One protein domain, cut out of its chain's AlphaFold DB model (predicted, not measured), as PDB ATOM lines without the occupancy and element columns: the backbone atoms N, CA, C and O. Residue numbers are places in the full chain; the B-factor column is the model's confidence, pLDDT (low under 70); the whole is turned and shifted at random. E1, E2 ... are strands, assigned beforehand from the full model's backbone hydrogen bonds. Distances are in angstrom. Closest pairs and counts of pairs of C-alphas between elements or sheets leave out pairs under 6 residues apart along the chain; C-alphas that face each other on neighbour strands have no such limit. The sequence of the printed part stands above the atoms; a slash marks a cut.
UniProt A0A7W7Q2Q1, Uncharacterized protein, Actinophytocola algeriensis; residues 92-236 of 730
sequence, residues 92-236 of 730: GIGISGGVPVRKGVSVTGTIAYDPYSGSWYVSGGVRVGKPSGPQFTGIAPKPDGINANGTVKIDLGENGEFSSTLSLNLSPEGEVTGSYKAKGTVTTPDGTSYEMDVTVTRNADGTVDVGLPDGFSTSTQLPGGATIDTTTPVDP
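What this domain is: This is residues 92 to 236 of the 730 residues of an uncharacterized protein of Actinophytocola algeriensis (UniProt A0A7W7Q2Q1). The main body is a long, twisted sheet of antiparallel strands, E4 to E10, with a separate small sheet, E1 E2 E3, set slantwise over its E4 edge. The two sheets are only loosely and partly face to face, and the hairpin E9 and E10 carries the long sheet on toward one end of the longest axis. The 145 printed residues hold no named helix and ten strands, E1 to E10 in order along the chain, and the class is all strand. The small sheet has the order E1 E2 E3, all antiparallel, while the sheet of seven strands is branched at E7. The whole is loose, with a radius of gyration of the C-alphas of 18.1 A, and elongated, spanning 57 by 32 by 31 A.

Where its parts are: E1 is residues 93 to 102, 29.2 A from first to last C-alpha, beginning at C-alpha 93 at (121.256, 193.025, 96.849). E2 is residues 105 to 114, 29.0 A, and E3 is residues 119 to 128, 29.2 A. E4 is residues 146 to 155, 29.8 A, beginning at C-alpha 146 at (119.732, 189.137, 85.770). E5 is residues 160 to 170, 33.2 A, and E6, the longest strand by residues, is residues 176 to 187, 36.3 A. E7 is residues 192 to 202, 33.4 A, and E8 is the short strand of residues 208 to 211, 9.5 A. E9 is residues 215 to 221, 19.2 A, and E10 is residues 227 to 233, 19.0 A, ending at C-alpha 233 at (111.475, 154.615, 95.545).

How they stand to each other: E1 E2 E3 is a meander, each strand the antiparallel neighbour of the one before. E1 and E2 form a hairpin, with N 95 and O 111 within hydrogen-bond range at 2.8 A. E2 and E3 form another, with N 110 and O 123 at 2.8 A. Residues 95 to 96 of E1 also pair, antiparallel, with residues 135 to 136 of the long link. E3 and E4 are near each other, their closest C-alphas 8.3 A apart. E2 and E4 have 1 pair of C-alphas within 8 A, those of Ile 111 and Gly 150 at 7.9 A. E4 E5 E6 E7 E8 is the second meander. The hairpin E4 and E5 runs at 172 degrees, with N 150 and O 166 at 2.9 A. On the other side of E5 is E6, with N 165 and O 181 at 2.8 A. E6 and E7 have N 182 and O 198 within hydrogen-bond range at 2.9 A. E7 has three neighbours: E6 lies on one side, E8 and E9 on the other. This pairing is staggered: E8 is beside residues 199 to 202, with N 201 and O 209 at 2.8 A, and E9 beside residues 192 to 195, with N 193 and O 219 at 2.8 A. E9 is antiparallel to E7 at 150 degrees. E9 and E10 form a hairpin, with N 218 and O 230 at 2.9 A, and E10 is an edge strand, as are E4 and E8. Among the pairs that are apart are E1 and E10, E3 and E7, and E4 and E9.

The domain as a whole: The two C-alphas farthest apart are those of Ala 140 and Pro 223, at 57.8 A. The printed part has no cut. The link from E3 to E4, residues 129 to 145, is long, and the other links are tight. The mean pLDDT of the printed part is 76.5, and 50 residues are under 70: residues 92 to 113, 115 to 116 and 118 to 143.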
ATOM      1  N   GLY A  92     123.790 195.785  99.930       50.38
ATOM      2  CA  GLY A  92     123.899 194.558  99.166       50.38
ATOM      3  C   GLY A  92     122.517 194.114  98.672       50.38
ATOM      4  O   GLY A  92     121.537 194.099  99.424       50.38
ATOM      5  N   ILE A  93     122.433 193.701  97.407       62.22
ATOM      6  CA  ILE A  93     121.256 193.025  96.849       62.22
ATOM      7  C   ILE A  93     121.293 191.580  97.338       62.22
ATOM      8  O   ILE A  93     122.115 190.798  96.863       62.22
ATOM      9  N   GLY A  94     120.445 191.235  98.309       54.34
ATOM     10  CA  GLY A  94     120.537 189.984  99.060       54.34
ATOM     11  C   GLY A  94     119.317 189.075  98.942       54.34
ATOM     12  O   GLY A  94     118.175 189.533  98.956       54.34
ATOM     13  N   ILE A  95     119.578 187.768  98.897       60.78
ATOM     14  CA  ILE A  95     118.600 186.696  99.086       60.78
ATOM     15  C   ILE A  95     119.077 185.820 100.234       60.78
ATOM     16  O   ILE A  95     120.136 185.198 100.142       60.78
ATOM     17  N   SER A  96     118.288 185.748 101.307       66.19
ATOM     18  CA  SER A  96     118.525 184.819 102.419       66.19
ATOM     19  C   SER A  96     117.341 183.880 102.608       66.19
ATOM     20  O   SER A  96     116.194 184.304 102.477       66.19
ATOM     21  N   GLY A  97     117.597 182.606 102.909       59.22
ATOM     22  CA  GLY A  97     116.555 181.593 103.103       59.22
ATOM     23  C   GLY A  97     117.055 180.372 103.876       59.22
ATOM     24  O   GLY A  97     118.250 180.083 103.884       59.22
ATOM     25  N   GLY A  98     116.143 179.673 104.559       59.75
ATOM     26  CA  GLY A  98     116.443 178.470 105.339       59.75
ATOM     27  C   GLY A  98     115.745 177.214 104.819       59.75
ATOM     28  O   GLY A  98     114.521 177.188 104.719       59.75
ATOM     29  N   VAL A  99     116.503 176.143 104.575       50.56
ATOM     30  CA  VAL A  99     115.972 174.812 104.242       50.56
ATOM     31  C   VAL A  99     115.947 173.949 105.510       50.56
ATOM     32  O   VAL A  99     116.997 173.764 106.131       50.56
ATOM     33  N   PRO A 100     114.790 173.420 105.953       49.09
ATOM     34  CA  PRO A 100     114.729 172.516 107.100       49.09
ATOM     35  C   PRO A 100     115.334 171.149 106.744       49.09
ATOM     36  O   PRO A 100     114.853 170.480 105.838       49.09
ATOM     37  N   VAL A 101     116.354 170.715 107.489       48.03
ATOM     38  CA  VAL A 101     117.026 169.413 107.277       48.03
ATOM     39  C   VAL A 101     116.471 168.333 108.208       48.03
ATOM     40  O   VAL A 101     116.393 167.162 107.858       48.03
ATOM     41  N   ARG A 102     116.074 168.727 109.425       54.38
ATOM     42  CA  ARG A 102     115.367 167.878 110.399       54.38
ATOM     43  C   ARG A 102     114.536 168.747 111.339       54.38
ATOM     44  O   ARG A 102     114.673 169.969 111.352       54.38
ATOM     45  N   LYS A 103     113.668 168.139 112.155       69.88
ATOM     46  CA  LYS A 103     112.823 168.875 113.114       69.88
ATOM     47  C   LYS A 103     113.688 169.755 114.029       69.88
ATOM     48  O   LYS A 103     114.442 169.242 114.848       69.88
ATOM     49  N   GLY A 104     113.556 171.073 113.883       66.88
ATOM     50  CA  GLY A 104     114.314 172.058 114.656       66.88
ATOM     51  C   GLY A 104     115.734 172.344 114.160       66.88
ATOM     52  O   GLY A 104     116.455 173.025 114.875       66.88
ATOM     53  N   VAL A 105     116.157 171.878 112.979       57.50
ATOM     54  CA  VAL A 105     117.440 172.269 112.363       57.50
ATOM     55  C   VAL A 105     117.233 172.632 110.895       57.50
ATOM     56  O   VAL A 105     116.625 171.879 110.134       57.50
ATOM     57  N   SER A 106     117.778 173.776 110.492       61.84
ATOM     58  CA  SER A 106     117.741 174.294 109.125       61.84
ATOM     59  C   SER A 106     119.123 174.755 108.675       61.84
ATOM     60  O   SER A 106     119.889 175.278 109.480       61.84
ATOM     61  N   VAL A 107     119.441 174.578 107.397       54.31
ATOM     62  CA  VAL A 107     120.594 175.221 106.755       54.31
ATOM     63  C   VAL A 107     120.102 176.544 106.188       54.31
ATOM     64  O   VAL A 107     119.209 176.556 105.344       54.31
ATOM     65  N   THR A 108     120.649 177.655 106.676       58.03
ATOM     66  CA  THR A 108     120.426 178.981 106.094       58.03
ATOM     67  C   THR A 108     121.556 179.347 105.153       58.03
ATOM     68  O   THR A 108     122.719 179.214 105.528       58.03
ATOM     69  N   GLY A 109     121.209 179.840 103.968       56.25
ATOM     70  CA  GLY A 109     122.131 180.478 103.036       56.25
ATOM     71  C   GLY A 109     121.718 181.926 102.795       56.25
ATOM     72  O   GLY A 109     120.525 182.212 102.697       56.25
ATOM     73  N   THR A 110     122.696 182.823 102.702       69.19
ATOM     74  CA  THR A 110     122.546 184.183 102.177       69.19
ATOM     75  C   THR A 110     123.493 184.347 101.001       69.19
ATOM     76  O   THR A 110     124.681 184.063 101.132       69.19
ATOM     77  N   ILE A 111     122.980 184.822  99.871       57.81
ATOM     78  CA  ILE A 111     123.783 185.347  98.767       57.81
ATOM     79  C   ILE A 111     123.466 186.832  98.668       57.81
ATOM     80  O   ILE A 111     122.297 187.186  98.528       57.81
ATOM     81  N   ALA A 112     124.478 187.688  98.743       68.75
ATOM     82  CA  ALA A 112     124.355 189.120  98.526       68.75
ATOM     83  C   ALA A 112     125.366 189.604  97.481       68.75
ATOM     84  O   ALA A 112     126.477 189.085  97.398       68.75
ATOM     85  N   TYR A 113     124.979 190.596  96.690       64.69
ATOM     86  CA  TYR A 113     125.856 191.304  95.763       64.69
ATOM     87  C   TYR A 113     126.014 192.749  96.226       64.69
ATOM     88  O   TYR A 113     125.024 193.482  96.263       64.69
ATOM     89  N   ASP A 114     127.234 193.150  96.568       71.88
ATOM     90  CA  ASP A 114     127.560 194.543  96.862       71.88
ATOM     91  C   ASP A 114     127.884 195.275  95.542       71.88
ATOM     92  O   ASP A 114     128.878 194.947  94.880       71.88
ATOM     93  N   PRO A 115     127.067 196.262  95.124       51.00
ATOM     94  CA  PRO A 115     127.290 196.999  93.886       51.00
ATOM     95  C   PRO A 115     128.480 197.972  93.950       51.00
ATOM     96  O   PRO A 115     128.932 198.408  92.893       51.00
ATOM     97  N   TYR A 116     128.984 198.320  95.140       60.12
ATOM     98  CA  TYR A 116     130.096 199.258  95.319       60.12
ATOM     99  C   TYR A 116     131.457 198.565  95.215       60.12
ATOM    100  O   TYR A 116     132.320 199.042  94.479       60.12
ATOM    101  N   SER A 117     131.644 197.418  95.876       72.00
ATOM    102  CA  SER A 117     132.846 196.580  95.695       72.00
ATOM    103  C   SER A 117     132.777 195.655  94.473       72.00
ATOM    104  O   SER A 117     133.755 194.981  94.147       72.00
ATOM    105  N   GLY A 118     131.613 195.558  93.818       66.12
ATOM    106  CA  GLY A 118     131.365 194.628  92.713       66.12
ATOM    107  C   GLY A 118     131.453 193.149  93.111       66.12
ATOM    108  O   GLY A 118     131.543 192.289  92.231       66.12
ATOM    109  N   SER A 119     131.451 192.851  94.413       54.78
ATOM    110  CA  SER A 119     131.757 191.534  94.968       54.78
ATOM    111  C   SER A 119     130.506 190.778  95.415       54.78
ATOM    112  O   SER A 119     129.499 191.356  95.825       54.78
ATOM    113  N   TRP A 120     130.581 189.448  95.352       61.19
ATOM    114  CA  TRP A 120     129.539 188.554  95.850       61.19
ATOM    115  C   TRP A 120     129.907 188.038  97.238       61.19
ATOM    116  O   TRP A 120     130.964 187.441  97.431       61.19
ATOM    117  N   TYR A 121     129.000 188.220  98.190       56.41
ATOM    118  CA  TYR A 121     129.064 187.639  99.520       56.41
ATOM    119  C   TYR A 121     128.153 186.413  99.586       56.41
ATOM    120  O   TYR A 121     126.952 186.505  99.333       56.41
ATOM    121  N   VAL A 122     128.708 185.258  99.949       55.38
ATOM    122  CA  VAL A 122     127.944 184.029 100.189       55.38
ATOM    123  C   VAL A 122     128.224 183.564 101.610       55.38
ATOM    124  O   VAL A 122     129.368 183.264 101.944       55.38
ATOM    125  N   SER A 123     127.188 183.477 102.444       60.22
ATOM    126  CA  SER A 123     127.292 182.916 103.792       60.22
ATOM    127  C   SER A 123     126.306 181.777 104.003       60.22
ATOM    128  O   SER A 123     125.109 181.895 103.745       60.22
ATOM    129  N   GLY A 124     126.821 180.649 104.484       61.75
ATOM    130  CA  GLY A 124     126.036 179.506 104.935       61.75
ATOM    131  C   GLY A 124     126.139 179.352 106.449       61.75
ATOM    132  O   GLY A 124     127.168 179.663 107.043       61.75
ATOM    133  N   GLY A 125     125.088 178.847 107.088       57.56
ATOM    134  CA  GLY A 125     125.109 178.530 108.513       57.56
ATOM    135  C   GLY A 125     123.989 177.580 108.911       57.56
ATOM    136  O   GLY A 125     122.875 177.665 108.394       57.56
ATOM    137  N   VAL A 126     124.267 176.678 109.852       50.84
ATOM    138  CA  VAL A 126     123.261 175.772 110.419       50.84
ATOM    139  C   VAL A 126     122.559 176.475 111.580       50.84
ATOM    140  O   VAL A 126     123.191 176.838 112.568       50.84
ATOM    141  N   ARG A 127     121.239 176.655 111.486       64.06
ATOM    142  CA  ARG A 127     120.401 177.221 112.552       64.06
ATOM    143  C   ARG A 127     119.541 176.153 113.203       64.06
ATOM    144  O   ARG A 127     118.769 175.469 112.528       64.06
ATOM    145  N   VAL A 128     119.600 176.080 114.529       55.19
ATOM    146  CA  VAL A 128     118.632 175.331 115.340       55.19
ATOM    147  C   VAL A 128     117.388 176.209 115.523       55.19
ATOM    148  O   VAL A 128     117.443 177.238 116.191       55.19
ATOM    149  N   GLY A 129     116.272 175.855 114.883       59.53
ATOM    150  CA  GLY A 129     115.042 176.651 114.884       59.53
ATOM    151  C   GLY A 129     114.062 176.288 113.763       59.53
ATOM    152  O   GLY A 129     114.233 175.289 113.061       59.53
ATOM    153  N   LYS A 130     113.013 177.106 113.595       48.25
ATOM    154  CA  LYS A 130     112.180 177.086 112.378       48.25
ATOM    155  C   LYS A 130     112.942 177.782 111.238       48.25
ATOM    156  O   LYS A 130     113.549 178.820 111.505       48.25
ATOM    157  N   PRO A 131     112.883 177.274 109.994       51.94
ATOM    158  CA  PRO A 131     113.454 177.972 108.847       51.94
ATOM    159  C   PRO A 131     112.766 179.326 108.632       51.94
ATOM    160  O   PRO A 131     111.545 179.440 108.761       51.94
ATOM    161  N   SER A 132     113.548 180.344 108.276       50.94
ATOM    162  CA  SER A 132     113.036 181.596 107.718       50.94
ATOM    163  C   SER A 132     112.740 181.412 106.228       50.94
ATOM    164  O   SER A 132     113.571 180.874 105.492       50.94
ATOM    165  N   GLY A 133     111.566 181.870 105.784       47.66
ATOM    166  CA  GLY A 133     111.246 181.953 104.356       47.66
ATOM    167  C   GLY A 133     112.175 182.931 103.621       47.66
ATOM    168  O   GLY A 133     112.830 183.744 104.279       47.66
ATOM    169  N   PRO A 134     112.246 182.857 102.281       46.62
ATOM    170  CA  PRO A 134     113.160 183.679 101.502       46.62
ATOM    171  C   PRO A 134     112.840 185.175 101.633       46.62
ATOM    172  O   PRO A 134     111.688 185.585 101.477       46.62
ATOM    173  N   GLN A 135     113.861 185.988 101.902       51.59
ATOM    174  CA  GLN A 135     113.783 187.451 101.922       51.59
ATOM    175  C   GLN A 135     114.607 188.032 100.769       51.59
ATOM    176  O   GLN A 135     115.721 187.573 100.541       51.59
ATOM    177  N   PHE A 136     114.055 189.033 100.076       44.75
ATOM    178  CA  PHE A 136     114.651 189.718  98.920       44.75
ATOM    179  C   PHE A 136     114.701 191.231  99.183       44.75
ATOM    180  O   PHE A 136     113.726 191.781  99.702       44.75
ATOM    181  N   THR A 137     115.770 191.921  98.770       44.38
ATOM    182  CA  THR A 137     115.877 193.392  98.851       44.38
ATOM    183  C   THR A 137     116.270 194.044  97.518       44.38
ATOM    184  O   THR A 137     117.303 193.725  96.944       44.38
ATOM    185  N   GLY A 138     115.441 194.997  97.067       39.69
ATOM    186  CA  GLY A 138     115.770 196.083  96.126       39.69
ATOM    187  C   GLY A 138     116.433 195.718  94.790       39.69
ATOM    188  O   GLY A 138     117.646 195.841  94.668       39.69
ATOM    189  N   ILE A 139     115.648 195.396  93.751       39.41
ATOM    190  CA  ILE A 139     116.175 195.215  92.385       39.41
ATOM    191  C   ILE A 139     115.346 195.992  91.356       39.41
ATOM    192  O   ILE A 139     114.129 195.833  91.286       39.41
ATOM    193  N   ALA A 140     116.027 196.773  90.515       36.66
ATOM    194  CA  ALA A 140     115.529 197.196  89.208       36.66
ATOM    195  C   ALA A 140     116.222 196.330  88.133       36.66
ATOM    196  O   ALA A 140     117.457 196.274  88.126       36.66
ATOM    197  N   PRO A 141     115.485 195.608  87.269       41.09
ATOM    198  CA  PRO A 141     116.086 194.661  86.332       41.09
ATOM    199  C   PRO A 141     116.884 195.358  85.219       41.09
ATOM    200  O   PRO A 141     116.558 196.461  84.776       41.09
ATOM    201  N   LYS A 142     117.928 194.680  84.724       48.22
ATOM    202  CA  LYS A 142     118.572 195.037  83.450       48.22
ATOM    203  C   LYS A 142     117.638 194.696  82.273       48.22
ATOM    204  O   LYS A 142     116.825 193.785  82.417       48.22
ATOM    205  N   PRO A 143     117.793 195.340  81.097       62.94
ATOM    206  CA  PRO A 143     116.955 195.078  79.918       62.94
ATOM    207  C   PRO A 143     116.942 193.622  79.429       62.94
ATOM    208  O   PRO A 143     115.988 193.224  78.774       62.94
ATOM    209  N   ASP A 144     117.978 192.844  79.762       74.19
ATOM    210  CA  ASP A 144     118.136 191.429  79.392       74.19
ATOM    211  C   ASP A 144     117.927 190.471  80.591       74.19
ATOM    212  O   ASP A 144     118.229 189.281  80.511       74.19
ATOM    213  N   GLY A 145     117.448 190.993  81.726       85.88
ATOM    214  CA  GLY A 145     117.322 190.269  82.991       85.88
ATOM    215  C   GLY A 145     118.637 190.140  83.773       85.88
ATOM    216  O   GLY A 145     119.682 190.679  83.402       85.88
ATOM    217  N   ILE A 146     118.582 189.440  84.908       87.94
ATOM    218  CA  ILE A 146     119.732 189.137  85.770       87.94
ATOM    219  C   ILE A 146     119.722 187.645  86.091       87.94
ATOM    220  O   ILE A 146     118.846 187.169  86.808       87.94
ATOM    221  N   ASN A 147     120.735 186.930  85.603       87.00
ATOM    222  CA  ASN A 147     120.999 185.537  85.950       87.00
ATOM    223  C   ASN A 147     122.129 185.473  86.986       87.00
ATOM    224  O   ASN A 147     123.235 185.943  86.718       87.00
ATOM    225  N   ALA A 148     121.863 184.873  88.144       86.12
ATOM    226  CA  ALA A 148     122.831 184.630  89.206       86.12
ATOM    227  C   ALA A 148     122.853 183.134  89.543       86.12
ATOM    228  O   ALA A 148     121.830 182.556  89.901       86.12
ATOM    229  N   ASN A 149     124.026 182.510  89.432       89.56
ATOM    230  CA  ASN A 149     124.246 181.106  89.768       89.56
ATOM    231  C   ASN A 149     125.331 181.027  90.844       89.56
ATOM    232  O   ASN A 149     126.463 181.439  90.597       89.56
ATOM    233  N   GLY A 150     124.994 180.494  92.015       87.06
ATOM    234  CA  GLY A 150     125.941 180.217  93.091       87.06
ATOM    235  C   GLY A 150     125.947 178.731  93.427       87.06
ATOM    236  O   GLY A 150     124.887 178.153  93.654       87.06
ATOM    237  N   THR A 151     127.125 178.115  93.499       90.69
ATOM    238  CA  THR A 151     127.287 176.733  93.973       90.69
ATOM    239  C   THR A 151     128.160 176.740  95.217       90.69
ATOM    240  O   THR A 151     129.289 177.217  95.188       90.69
ATOM    241  N   VAL A 152     127.632 176.186  96.305       88.75
ATOM    242  CA  VAL A 152     128.352 175.938  97.554       88.75
ATOM    243  C   VAL A 152     128.661 174.446  97.628       88.75
ATOM    244  O   VAL A 152     127.779 173.626  97.382       88.75
ATOM    245  N   LYS A 153     129.899 174.095  97.974       92.00
ATOM    246  CA  LYS A 153     130.331 172.734  98.317       92.00
ATOM    247  C   LYS A 153     130.860 172.751  99.747       92.00
ATOM    248  O   LYS A 153     131.542 173.699 100.129       92.00
ATOM    249  N   ILE A 154     130.503 171.740 100.526       88.81
ATOM    250  CA  ILE A 154     130.919 171.541 101.912       88.81
ATOM    251  C   ILE A 154     131.310 170.074 102.049       88.81
ATOM    252  O   ILE A 154     130.449 169.194 102.010       88.81
ATOM    253  N   ASP A 155     132.598 169.818 102.229       92.69
ATOM    254  CA  ASP A 155     133.091 168.487 102.558       92.69
ATOM    255  C   ASP A 155     132.759 168.193 104.031       92.69
ATOM    256  O   ASP A 155     133.103 168.960 104.933       92.69
ATOM    257  N   LEU A 156     132.059 167.089 104.291       89.31
ATOM    258  CA  LEU A 156     131.603 166.668 105.622       89.31
ATOM    259  C   LEU A 156     132.610 165.707 106.291       89.31
ATOM    260  O   LEU A 156     132.237 164.878 107.122       89.31
ATOM    261  N   GLY A 157     133.887 165.822 105.916       91.31
ATOM    262  CA  GLY A 157     134.968 164.884 106.233       91.31
ATOM    263  C   GLY A 157     135.199 163.860 105.117       91.31
ATOM    264  O   GLY A 157     134.643 163.974 104.030       91.31
ATOM    265  N   GLU A 158     135.990 162.820 105.396       91.19
ATOM    266  CA  GLU A 158     136.358 161.758 104.431       91.19
ATOM    267  C   GLU A 158     135.156 160.995 103.835       91.19
ATOM    268  O   GLU A 158     135.289 160.274 102.850       91.19
ATOM    269  N   ASN A 159     133.984 161.141 104.456       91.56
ATOM    270  CA  ASN A 159     132.820 160.282 104.296       91.56
ATOM    271  C   ASN A 159     131.547 161.036 103.864       91.56
ATOM    272  O   ASN A 159     130.443 160.519 104.026       91.56
ATOM    273  N   GLY A 160     131.652 162.245 103.306       91.81
ATOM    274  CA  GLY A 160     130.491 162.891 102.688       91.81
ATOM    275  C   GLY A 160     130.774 164.235 102.027       91.81
ATOM    276  O   GLY A 160     131.623 164.992 102.484       91.81
ATOM    277  N   GLU A 161     130.011 164.552 100.984       92.56
ATOM    278  CA  GLU A 161     130.008 165.858 100.325       92.56
ATOM    279  C   GLU A 161     128.576 166.409 100.333       92.56
ATOM    280  O   GLU A 161     127.629 165.742  99.915       92.56
ATOM    281  N   PHE A 162     128.396 167.652 100.775       91.44
ATOM    282  CA  PHE A 162     127.163 168.397 100.550       91.44
ATOM    283  C   PHE A 162     127.411 169.491  99.516       91.44
ATOM    284  O   PHE A 162     128.191 170.413  99.746       91.44
ATOM    285  N   SER A 163     126.709 169.426  98.389       89.44
ATOM    286  CA  SER A 163     126.718 170.473  97.370       89.44
ATOM    287  C   SER A 163     125.332 171.093  97.209       89.44
ATOM    288  O   SER A 163     124.303 170.437  97.343       89.44
ATOM    289  N   SER A 164     125.297 172.398  96.966       90.25
ATOM    290  CA  SER A 164     124.081 173.202  96.938       90.25
ATOM    291  C   SER A 164     124.223 174.282  95.874       90.25
ATOM    292  O   SER A 164     124.963 175.246  96.063       90.25
ATOM    293  N   THR A 165     123.495 174.139  94.773       88.62
ATOM    294  CA  THR A 165     123.442 175.103  93.671       88.62
ATOM    295  C   THR A 165     122.146 175.900  93.751       88.62
ATOM    296  O   THR A 165     121.061 175.327  93.721       88.62
ATOM    297  N   LEU A 166     122.255 177.224  93.825       90.44
ATOM    298  CA  LEU A 166     121.149 178.161  93.686       90.44
ATOM    299  C   LEU A 166     121.295 178.907  92.358       90.44
ATOM    300  O   LEU A 166     122.252 179.655  92.161       90.44
ATOM    301  N   SER A 167     120.323 178.718  91.477       87.62
ATOM    302  CA  SER A 167     120.129 179.479  90.249       87.62
ATOM    303  C   SER A 167     118.958 180.434  90.432       87.62
ATOM    304  O   SER A 167     117.891 180.041  90.896       87.62
ATOM    305  N   LEU A 168     119.147 181.691  90.062       89.81
ATOM    306  CA  LEU A 168     118.161 182.762  90.153       89.81
ATOM    307  C   LEU A 168     118.166 183.518  88.831       89.81
ATOM    308  O   LEU A 168     119.226 183.915  88.353       89.81
ATOM    309  N   ASN A 169     116.992 183.729  88.249       88.38
ATOM    310  CA  ASN A 169     116.833 184.467  87.008       88.38
ATOM    311  C   ASN A 169     115.660 185.443  87.156       88.38
ATOM    312  O   ASN A 169     114.499 185.036  87.231       88.38
ATOM    313  N   LEU A 170     116.001 186.728  87.243       88.94
ATOM    314  CA  LEU A 170     115.073 187.852  87.242       88.94
ATOM    315  C   LEU A 170     114.890 188.331  85.799       88.94
ATOM    316  O   LEU A 170     115.851 188.817  85.199       88.94
ATOM    317  N   SER A 171     113.680 188.234  85.255       88.06
ATOM    318  CA  SER A 171     113.382 188.702  83.898       88.06
ATOM    319  C   SER A 171     113.421 190.242  83.784       88.06
ATOM    320  O   SER A 171     113.343 190.940  84.802       88.06
ATOM    321  N   PRO A 172     113.507 190.808  82.561       84.06
ATOM    322  CA  PRO A 172     113.343 192.248  82.323       84.06
ATOM    323  C   PRO A 172     112.026 192.821  82.874       84.06
ATOM    324  O   PRO A 172     111.975 193.968  83.310       84.06
ATOM    325  N   GLU A 173     110.965 192.013  82.877       88.00
ATOM    326  CA  GLU A 173     109.625 192.333  83.380       88.00
ATOM    327  C   GLU A 173     109.525 192.249  84.916       88.00
ATOM    328  O   GLU A 173     108.498 192.609  85.491       88.00
ATOM    329  N   GLY A 174     110.589 191.800  85.591       85.44
ATOM    330  CA  GLY A 174     110.645 191.636  87.043       85.44
ATOM    331  C   GLY A 174     110.195 190.261  87.550       85.44
ATOM    332  O   GLY A 174     110.046 190.083  88.761       85.44
ATOM    333  N   GLU A 175     109.987 189.275  86.672       87.31
ATOM    334  CA  GLU A 175     109.606 187.922  87.085       87.31
ATOM    335  C   GLU A 175     110.808 187.193  87.703       87.31
ATOM    336  O   GLU A 175     111.825 186.969  87.048       87.31
ATOM    337  N   VAL A 176     110.706 186.817  88.983       86.00
ATOM    338  CA  VAL A 176     111.751 186.055  89.690       86.00
ATOM    339  C   VAL A 176     111.494 184.560  89.542       86.00
ATOM    340  O   VAL A 176     110.704 183.980  90.298       86.00
ATOM    341  N   THR A 177     112.228 183.937  88.627       89.19
ATOM    342  CA  THR A 177     112.394 182.481  88.576       89.19
ATOM    343  C   THR A 177     113.650 182.059  89.334       89.19
ATOM    344  O   THR A 177     114.578 182.847  89.537       89.19
ATOM    345  N   GLY A 178     113.707 180.806  89.768       91.75
ATOM    346  CA  GLY A 178     114.930 180.259  90.346       91.75
ATOM    347  C   GLY A 178     114.805 178.792  90.709       91.75
ATOM    348  O   GLY A 178     113.718 178.332  91.038       91.75
ATOM    349  N   SER A 179     115.914 178.065  90.663       90.56
ATOM    350  CA  SER A 179     116.001 176.671  91.083       90.56
ATOM    351  C   SER A 179     117.086 176.496  92.140       90.56
ATOM    352  O   SER A 179     118.233 176.904  91.977       90.56
ATOM    353  N   TYR A 180     116.714 175.881  93.254       91.69
ATOM    354  CA  TYR A 180     117.622 175.445  94.302       91.69
ATOM    355  C   TYR A 180     117.786 173.933  94.197       91.69
ATOM    356  O   TYR A 180     116.815 173.210  94.399       91.69
ATOM    357  N   LYS A 181     118.993 173.450  93.897       90.81
ATOM    358  CA  LYS A 181     119.333 172.026  93.936       90.81
ATOM    359  C   LYS A 181     120.335 171.751  95.052       90.81
ATOM    360  O   LYS A 181     121.461 172.238  94.993       90.81
ATOM    361  N   ALA A 182     119.956 170.925  96.020       89.19
ATOM    362  CA  ALA A 182     120.862 170.354  97.009       89.19
ATOM    363  C   ALA A 182     121.134 168.882  96.688       89.19
ATOM    364  O   ALA A 182     120.199 168.135  96.414       89.19
ATOM    365  N   LYS A 183     122.401 168.479  96.757       91.56
ATOM    366  CA  LYS A 183     122.882 167.105  96.628       91.56
ATOM    367  C   LYS A 183     123.745 166.777  97.839       91.56
ATOM    368  O   LYS A 183     124.816 167.361  98.003       91.56
ATOM    369  N   GLY A 184     123.288 165.855  98.677       92.12
ATOM    370  CA  GLY A 184     124.074 165.313  99.784       92.12
ATOM    371  C   GLY A 184     124.505 163.882  99.493       92.12
ATOM    372  O   GLY A 184     123.654 163.048  99.194       92.12
ATOM    373  N   THR A 185     125.800 163.594  99.618       91.81
ATOM    374  CA  THR A 185     126.343 162.234  99.667       91.81
ATOM    375  C   THR A 185     126.899 161.950 101.060       91.81
ATOM    376  O   THR A 185     127.578 162.785 101.656       91.81
ATOM    377  N   VAL A 186     126.609 160.765 101.597       91.56
ATOM    378  CA  VAL A 186     127.194 160.266 102.850       91.56
ATOM    379  C   VAL A 186     127.608 158.817 102.645       91.56
ATOM    380  O   VAL A 186     126.768 157.978 102.335       91.56
ATOM    381  N   THR A 187     128.886 158.519 102.837       92.06
ATOM    382  CA  THR A 187     129.442 157.166 102.798       92.06
ATOM    383  C   THR A 187     129.552 156.638 104.221       92.06
ATOM    384  O   THR A 187     130.205 157.242 105.067       92.06
ATOM    385  N   THR A 188     128.894 155.526 104.532       89.62
ATOM    386  CA  THR A 188     129.054 154.872 105.836       89.62
ATOM    387  C   THR A 188     130.376 154.093 105.911       89.62
ATOM    388  O   THR A 188     130.947 153.755 104.875       89.62
ATOM    389  N   PRO A 189     130.892 153.770 107.118       88.75
ATOM    390  CA  PRO A 189     132.188 153.091 107.282       88.75
ATOM    391  C   PRO A 189     132.306 151.693 106.645       88.75
ATOM    392  O   PRO A 189     133.395 151.131 106.596       88.75
ATOM    393  N   ASP A 190     131.196 151.114 106.183       89.44
ATOM    394  CA  ASP A 190     131.132 149.876 105.396       89.44
ATOM    395  C   ASP A 190     131.344 150.100 103.881       89.44
ATOM    396  O   ASP A 190     131.345 149.138 103.115       89.44
ATOM    397  N   GLY A 191     131.509 151.353 103.444       90.00
ATOM    398  CA  GLY A 191     131.633 151.748 102.041       90.00
ATOM    399  C   GLY A 191     130.302 151.961 101.312       90.00
ATOM    400  O   GLY A 191     130.315 152.125 100.092       90.00
ATOM    401  N   THR A 192     129.157 151.957 102.009       88.69
ATOM    402  CA  THR A 192     127.852 152.232 101.387       88.69
ATOM    403  C   THR A 192     127.608 153.742 101.284       88.69
ATOM    404  O   THR A 192     127.500 154.433 102.293       88.69
ATOM    405  N   SER A 193     127.487 154.271 100.067       88.56
ATOM    406  CA  SER A 193     127.156 155.678  99.811       88.56
ATOM    407  C   SER A 193     125.649 155.877  99.648       88.56
ATOM    408  O   SER A 193     125.019 155.234  98.812       88.56
ATOM    409  N   TYR A 194     125.091 156.811 100.413       89.50
ATOM    410  CA  TYR A 194     123.718 157.301 100.319       89.50
ATOM    411  C   TYR A 194     123.721 158.647  99.599       89.50
ATOM    412  O   TYR A 194     124.419 159.562 100.037       89.50
ATOM    413  N   GLU A 195     122.932 158.785  98.536       89.62
ATOM    414  CA  GLU A 195     122.758 160.049  97.816       89.62
ATOM    415  C   GLU A 195     121.311 160.553  97.926       89.62
ATOM    416  O   GLU A 195     120.350 159.788  97.808       89.62
ATOM    417  N   MET A 196     121.156 161.858  98.166       86.69
ATOM    418  CA  MET A 196     119.867 162.545  98.169       86.69
ATOM    419  C   MET A 196     119.961 163.856  97.383       86.69
ATOM    420  O   MET A 196     120.657 164.785  97.799       86.69
ATOM    421  N   ASP A 197     119.210 163.926  96.285       88.00
ATOM    422  CA  ASP A 197     119.036 165.109  95.440       88.00
ATOM    423  C   ASP A 197     117.668 165.749  95.715       88.00
ATOM    424  O   ASP A 197     116.642 165.103  95.547       88.00
ATOM    425  N   VAL A 198     117.620 167.026  96.093       86.25
ATOM    426  CA  VAL A 198     116.372 167.797  96.234       86.25
ATOM    427  C   VAL A 198     116.441 169.017  95.335       86.25
ATOM    428  O   VAL A 198     117.384 169.800  95.437       86.25
ATOM    429  N   THR A 199     115.431 169.208  94.489       88.62
ATOM    430  CA  THR A 199     115.288 170.385  93.623       88.62
ATOM    431  C   THR A 199     114.025 171.160  93.991       88.62
ATOM    432  O   THR A 199     112.948 170.586  94.100       88.62
ATOM    433  N   VAL A 200     114.131 172.473  94.171       88.12
ATOM    434  CA  VAL A 200     112.998 173.382  94.384       88.12
ATOM    435  C   VAL A 200     113.062 174.467  93.322       88.12
ATOM    436  O   VAL A 200     113.967 175.297  93.357       88.12
ATOM    437  N   THR A 201     112.114 174.470  92.392       89.88
ATOM    438  CA  THR A 201     112.031 175.443  91.299       89.88
ATOM    439  C   THR A 201     110.843 176.364  91.521       89.88
ATOM    440  O   THR A 201     109.728 175.903  91.732       89.88
ATOM    441  N   ARG A 202     111.063 177.676  91.456       89.94
ATOM    442  CA  ARG A 202     110.007 178.684  91.361       89.94
ATOM    443  C   ARG A 202     109.883 179.138  89.912       89.94
ATOM    444  O   ARG A 202     110.839 179.676  89.351       89.94
ATOM    445  N   ASN A 203     108.705 178.929  89.342       89.25
ATOM    446  CA  ASN A 203     108.373 179.292  87.970       89.25
ATOM    447  C   ASN A 203     107.954 180.768  87.864       89.25
ATOM    448  O   ASN A 203     107.698 181.440  88.868       89.25
ATOM    449  N   ALA A 204     107.878 181.267  86.628       85.25
ATOM    450  CA  ALA A 204     107.544 182.660  86.320       85.25
ATOM    451  C   ALA A 204     106.134 183.052  86.796       85.25
ATOM    452  O   ALA A 204     105.940 184.124  87.363       85.25
ATOM    453  N   ASP A 205     105.177 182.126  86.682       88.31
ATOM    454  CA  ASP A 205     103.800 182.267  87.176       88.31
ATOM    455  C   ASP A 205     103.678 182.257  88.718       88.31
ATOM    456  O   ASP A 205     102.582 182.377  89.270       88.31
ATOM    457  N   GLY A 206     104.802 182.122  89.429       86.19
ATOM    458  CA  GLY A 206     104.876 182.081  90.883       86.19
ATOM    459  C   GLY A 206     104.608 180.708  91.502       86.19
ATOM    460  O   GLY A 206     104.687 180.604  92.729       86.19
ATOM    461  N   THR A 207     104.329 179.669  90.705       88.94
ATOM    462  CA  THR A 207     104.242 178.285  91.200       88.94
ATOM    463  C   THR A 207     105.601 177.794  91.703       88.94
ATOM    464  O   THR A 207     106.657 178.303  91.315       88.94
ATOM    465  N   VAL A 208     105.577 176.830  92.628       88.25
ATOM    466  CA  VAL A 208     106.780 176.236  93.224       88.25
ATOM    467  C   VAL A 208     106.716 174.724  93.057       88.25
ATOM    468  O   VAL A 208     105.954 174.055  93.755       88.25
ATOM    469  N   ASP A 209     107.545 174.205  92.162       87.88
ATOM    470  CA  ASP A 209     107.733 172.778  91.938       87.88
ATOM    471  C   ASP A 209     108.812 172.254  92.887       87.88
ATOM    472  O   ASP A 209     109.964 172.694  92.863       87.88
ATOM    473  N   VAL A 210     108.448 171.289  93.730       88.81
ATOM    474  CA  VAL A 210     109.394 170.583  94.603       88.81
ATOM    475  C   VAL A 210     109.675 169.214  93.995       88.81
ATOM    476  O   VAL A 210     108.947 168.253  94.230       88.81
ATOM    477  N   GLY A 211     110.753 169.138  93.219       86.75
ATOM    478  CA  GLY A 211     111.357 167.886  92.783       86.75
ATOM    479  C   GLY A 211     112.052 167.204  93.958       86.75
ATOM    480  O   GLY A 211     113.240 167.417  94.204       86.75
ATOM    481  N   LEU A 212     111.298 166.390  94.694       86.50
ATOM    482  CA  LEU A 212     111.880 165.342  95.532       86.50
ATOM    483  C   LEU A 212     112.536 164.289  94.621       86.50
ATOM    484  O   LEU A 212     112.100 164.136  93.480       86.50
ATOM    485  N   PRO A 213     113.571 163.569  95.084       79.94
ATOM    486  CA  PRO A 213     114.141 162.495  94.289       79.94
ATOM    487  C   PRO A 213     113.138 161.339  94.241       79.94
ATOM    488  O   PRO A 213     112.531 161.021  95.264       79.94
ATOM    489  N   ASP A 214     113.000 160.680  93.090       78.06
ATOM    490  CA  ASP A 214     112.071 159.547  92.924       78.06
ATOM    491  C   ASP A 214     112.383 158.394  93.898       78.06
ATOM    492  O   ASP A 214     111.510 157.607  94.260       78.06
ATOM    493  N   GLY A 215     113.625 158.318  94.388       82.19
ATOM    494  CA  GLY A 215     114.053 157.391  95.425       82.19
ATOM    495  C   GLY A 215     115.361 157.793  96.102       82.19
ATOM    496  O   GLY A 215     116.076 158.682  95.648       82.19
ATOM    497  N   PHE A 216     115.704 157.083  97.175       82.06
ATOM    498  CA  PHE A 216     117.044 157.118  97.762       82.06
ATOM    499  C   PHE A 216     117.925 156.102  97.039       82.06
ATOM    500  O   PHE A 216     117.604 154.909  97.040       82.06
ATOM    501  N   SER A 217     119.030 156.545  96.445       85.06
ATOM    502  CA  SER A 217     120.038 155.653  95.874       85.06
ATOM    503  C   SER A 217     121.078 155.278  96.932       85.06
ATOM    504  O   SER A 217     121.654 156.131  97.610       85.06
ATOM    505  N   THR A 218     121.313 153.975  97.071       88.50
ATOM    506  CA  THR A 218     122.408 153.404  97.859       88.50
ATOM    507  C   THR A 218     123.375 152.701  96.917       88.50
ATOM    508  O   THR A 218     122.962 151.770  96.220       88.50
ATOM    509  N   SER A 219     124.638 153.116  96.906       88.75
ATOM    510  CA  SER A 219     125.714 152.437  96.181       88.75
ATOM    511  C   SER A 219     126.598 151.692  97.175       88.75
ATOM    512  O   SER A 219     127.162 152.309  98.074       88.75
ATOM    513  N   THR A 220     126.726 150.373  97.033       89.06
ATOM    514  CA  THR A 220     127.656 149.565  97.839       89.06
ATOM    515  C   THR A 220     128.775 149.046  96.945       89.06
ATOM    516  O   THR A 220     128.518 148.374  95.940       89.06
ATOM    517  N   GLN A 221     130.026 149.328  97.308       85.56
ATOM    518  CA  GLN A 221     131.189 148.867  96.556       85.56
ATOM    519  C   GLN A 221     131.519 147.400  96.878       85.56
ATOM    520  O   GLN A 221     131.629 146.996  98.034       85.56
ATOM    521  N   LEU A 222     131.679 146.583  95.837       86.88
ATOM    522  CA  LEU A 222     132.025 145.169  95.932       86.88
ATOM    523  C   LEU A 222     133.545 144.948  95.877       86.88
ATOM    524  O   LEU A 222     134.255 145.659  95.152       86.88
ATOM    525  N   PRO A 223     134.058 143.883  96.526       80.25
ATOM    526  CA  PRO A 223     135.417 143.401  96.298       80.25
ATOM    527  C   PRO A 223     135.670 143.160  94.801       80.25
ATOM    528  O   PRO A 223     134.983 142.365  94.162       80.25
ATOM    529  N   GLY A 224     136.657 143.862  94.239       87.19
ATOM    530  CA  GLY A 224     136.946 143.865  92.799       87.19
ATOM    531  C   GLY A 224     136.566 145.155  92.058       87.19
ATOM    532  O   GLY A 224     136.876 145.263  90.874       87.19
ATOM    533  N   GLY A 225     135.962 146.141  92.733       86.12
ATOM    534  CA  GLY A 225     135.730 147.485  92.180       86.12
ATOM    535  C   GLY A 225     134.455 147.638  91.347       86.12
ATOM    536  O   GLY A 225     134.293 148.646  90.664       86.12
ATOM    537  N   ALA A 226     133.553 146.657  91.398       87.00
ATOM    538  CA  ALA A 226     132.170 146.834  90.965       87.00
ATOM    539  C   ALA A 226     131.361 147.569  92.052       87.00
ATOM    540  O   ALA A 226     131.728 147.527  93.226       87.00
ATOM    541  N   THR A 227     130.252 148.205  91.691       88.31
ATOM    542  CA  THR A 227     129.271 148.775  92.627       88.31
ATOM    543  C   THR A 227     127.902 148.156  92.380       88.31
ATOM    544  O   THR A 227     127.557 147.830  91.244       88.31
ATOM    545  N   ILE A 228     127.120 147.966  93.443       88.69
ATOM    546  CA  ILE A 228     125.685 147.690  93.336       88.69
ATOM    547  C   ILE A 228     124.950 148.976  93.680       88.69
ATOM    548  O   ILE A 228     124.961 149.395  94.837       88.69
ATOM    549  N   ASP A 229     124.281 149.558  92.692       89.56
ATOM    550  CA  ASP A 229     123.401 150.701  92.884       89.56
ATOM    551  C   ASP A 229     121.971 150.185  93.083       89.56
ATOM    552  O   ASP A 229     121.421 149.463  92.247       89.56
ATOM    553  N   THR A 230     121.358 150.537  94.209       87.94
ATOM    554  CA  THR A 230     119.961 150.204  94.520       87.94
ATOM    555  C   THR A 230     119.188 151.482  94.798       87.94
ATOM    556  O   THR A 230     119.492 152.189  95.756       87.94
ATOM    557  N   THR A 231     118.163 151.766  93.998       89.12
ATOM    558  CA  THR A 231     117.246 152.888  94.245       89.12
ATOM    559  C   THR A 231     116.016 152.380  94.990       89.12
ATOM    560  O   THR A 231     115.306 151.500  94.509       89.12
ATOM    561  N   THR A 232     115.755 152.926  96.175       87.56
ATOM    562  CA  THR A 232     114.518 152.675  96.925       87.56
ATOM    563  C   THR A 232     113.534 153.804  96.623       87.56
ATOM    564  O   THR A 232     113.812 154.919  97.067       87.56
ATOM    565  N   PRO A 233     112.424 153.561  95.895       84.44
ATOM    566  CA  PRO A 233     111.475 154.615  95.545       84.44
ATOM    567  C   PRO A 233     110.850 155.252  96.793       84.44
ATOM    568  O   PRO A 233     110.706 154.598  97.833       84.44
ATOM    569  N   VAL A 234     110.498 156.536  96.695       80.06
ATOM    570  CA  VAL A 234     109.833 157.283  97.775       80.06
ATOM    571  C   VAL A 234     108.396 156.799  97.968       80.06
ATOM    572  O   VAL A 234     107.939 156.705  99.111       80.06
ATOM    573  N   ASP A 235     107.701 156.440  96.886       83.88
ATOM    574  CA  ASP A 235     106.404 155.774  96.969       83.88
ATOM    575  C   ASP A 235     106.604 154.261  97.220       83.88
ATOM    576  O   ASP A 235     107.169 153.556  96.380       83.88
ATOM    577  N   PRO A 236     106.140 153.709  98.359       74.94
ATOM    578  CA  PRO A 236     106.269 152.283  98.658       74.94
ATOM    579  C   PRO A 236     105.374 151.378  97.792       74.94
ATOM    580  O   PRO A 236     105.434 150.157  97.957       74.94
TER     581      PRO A 236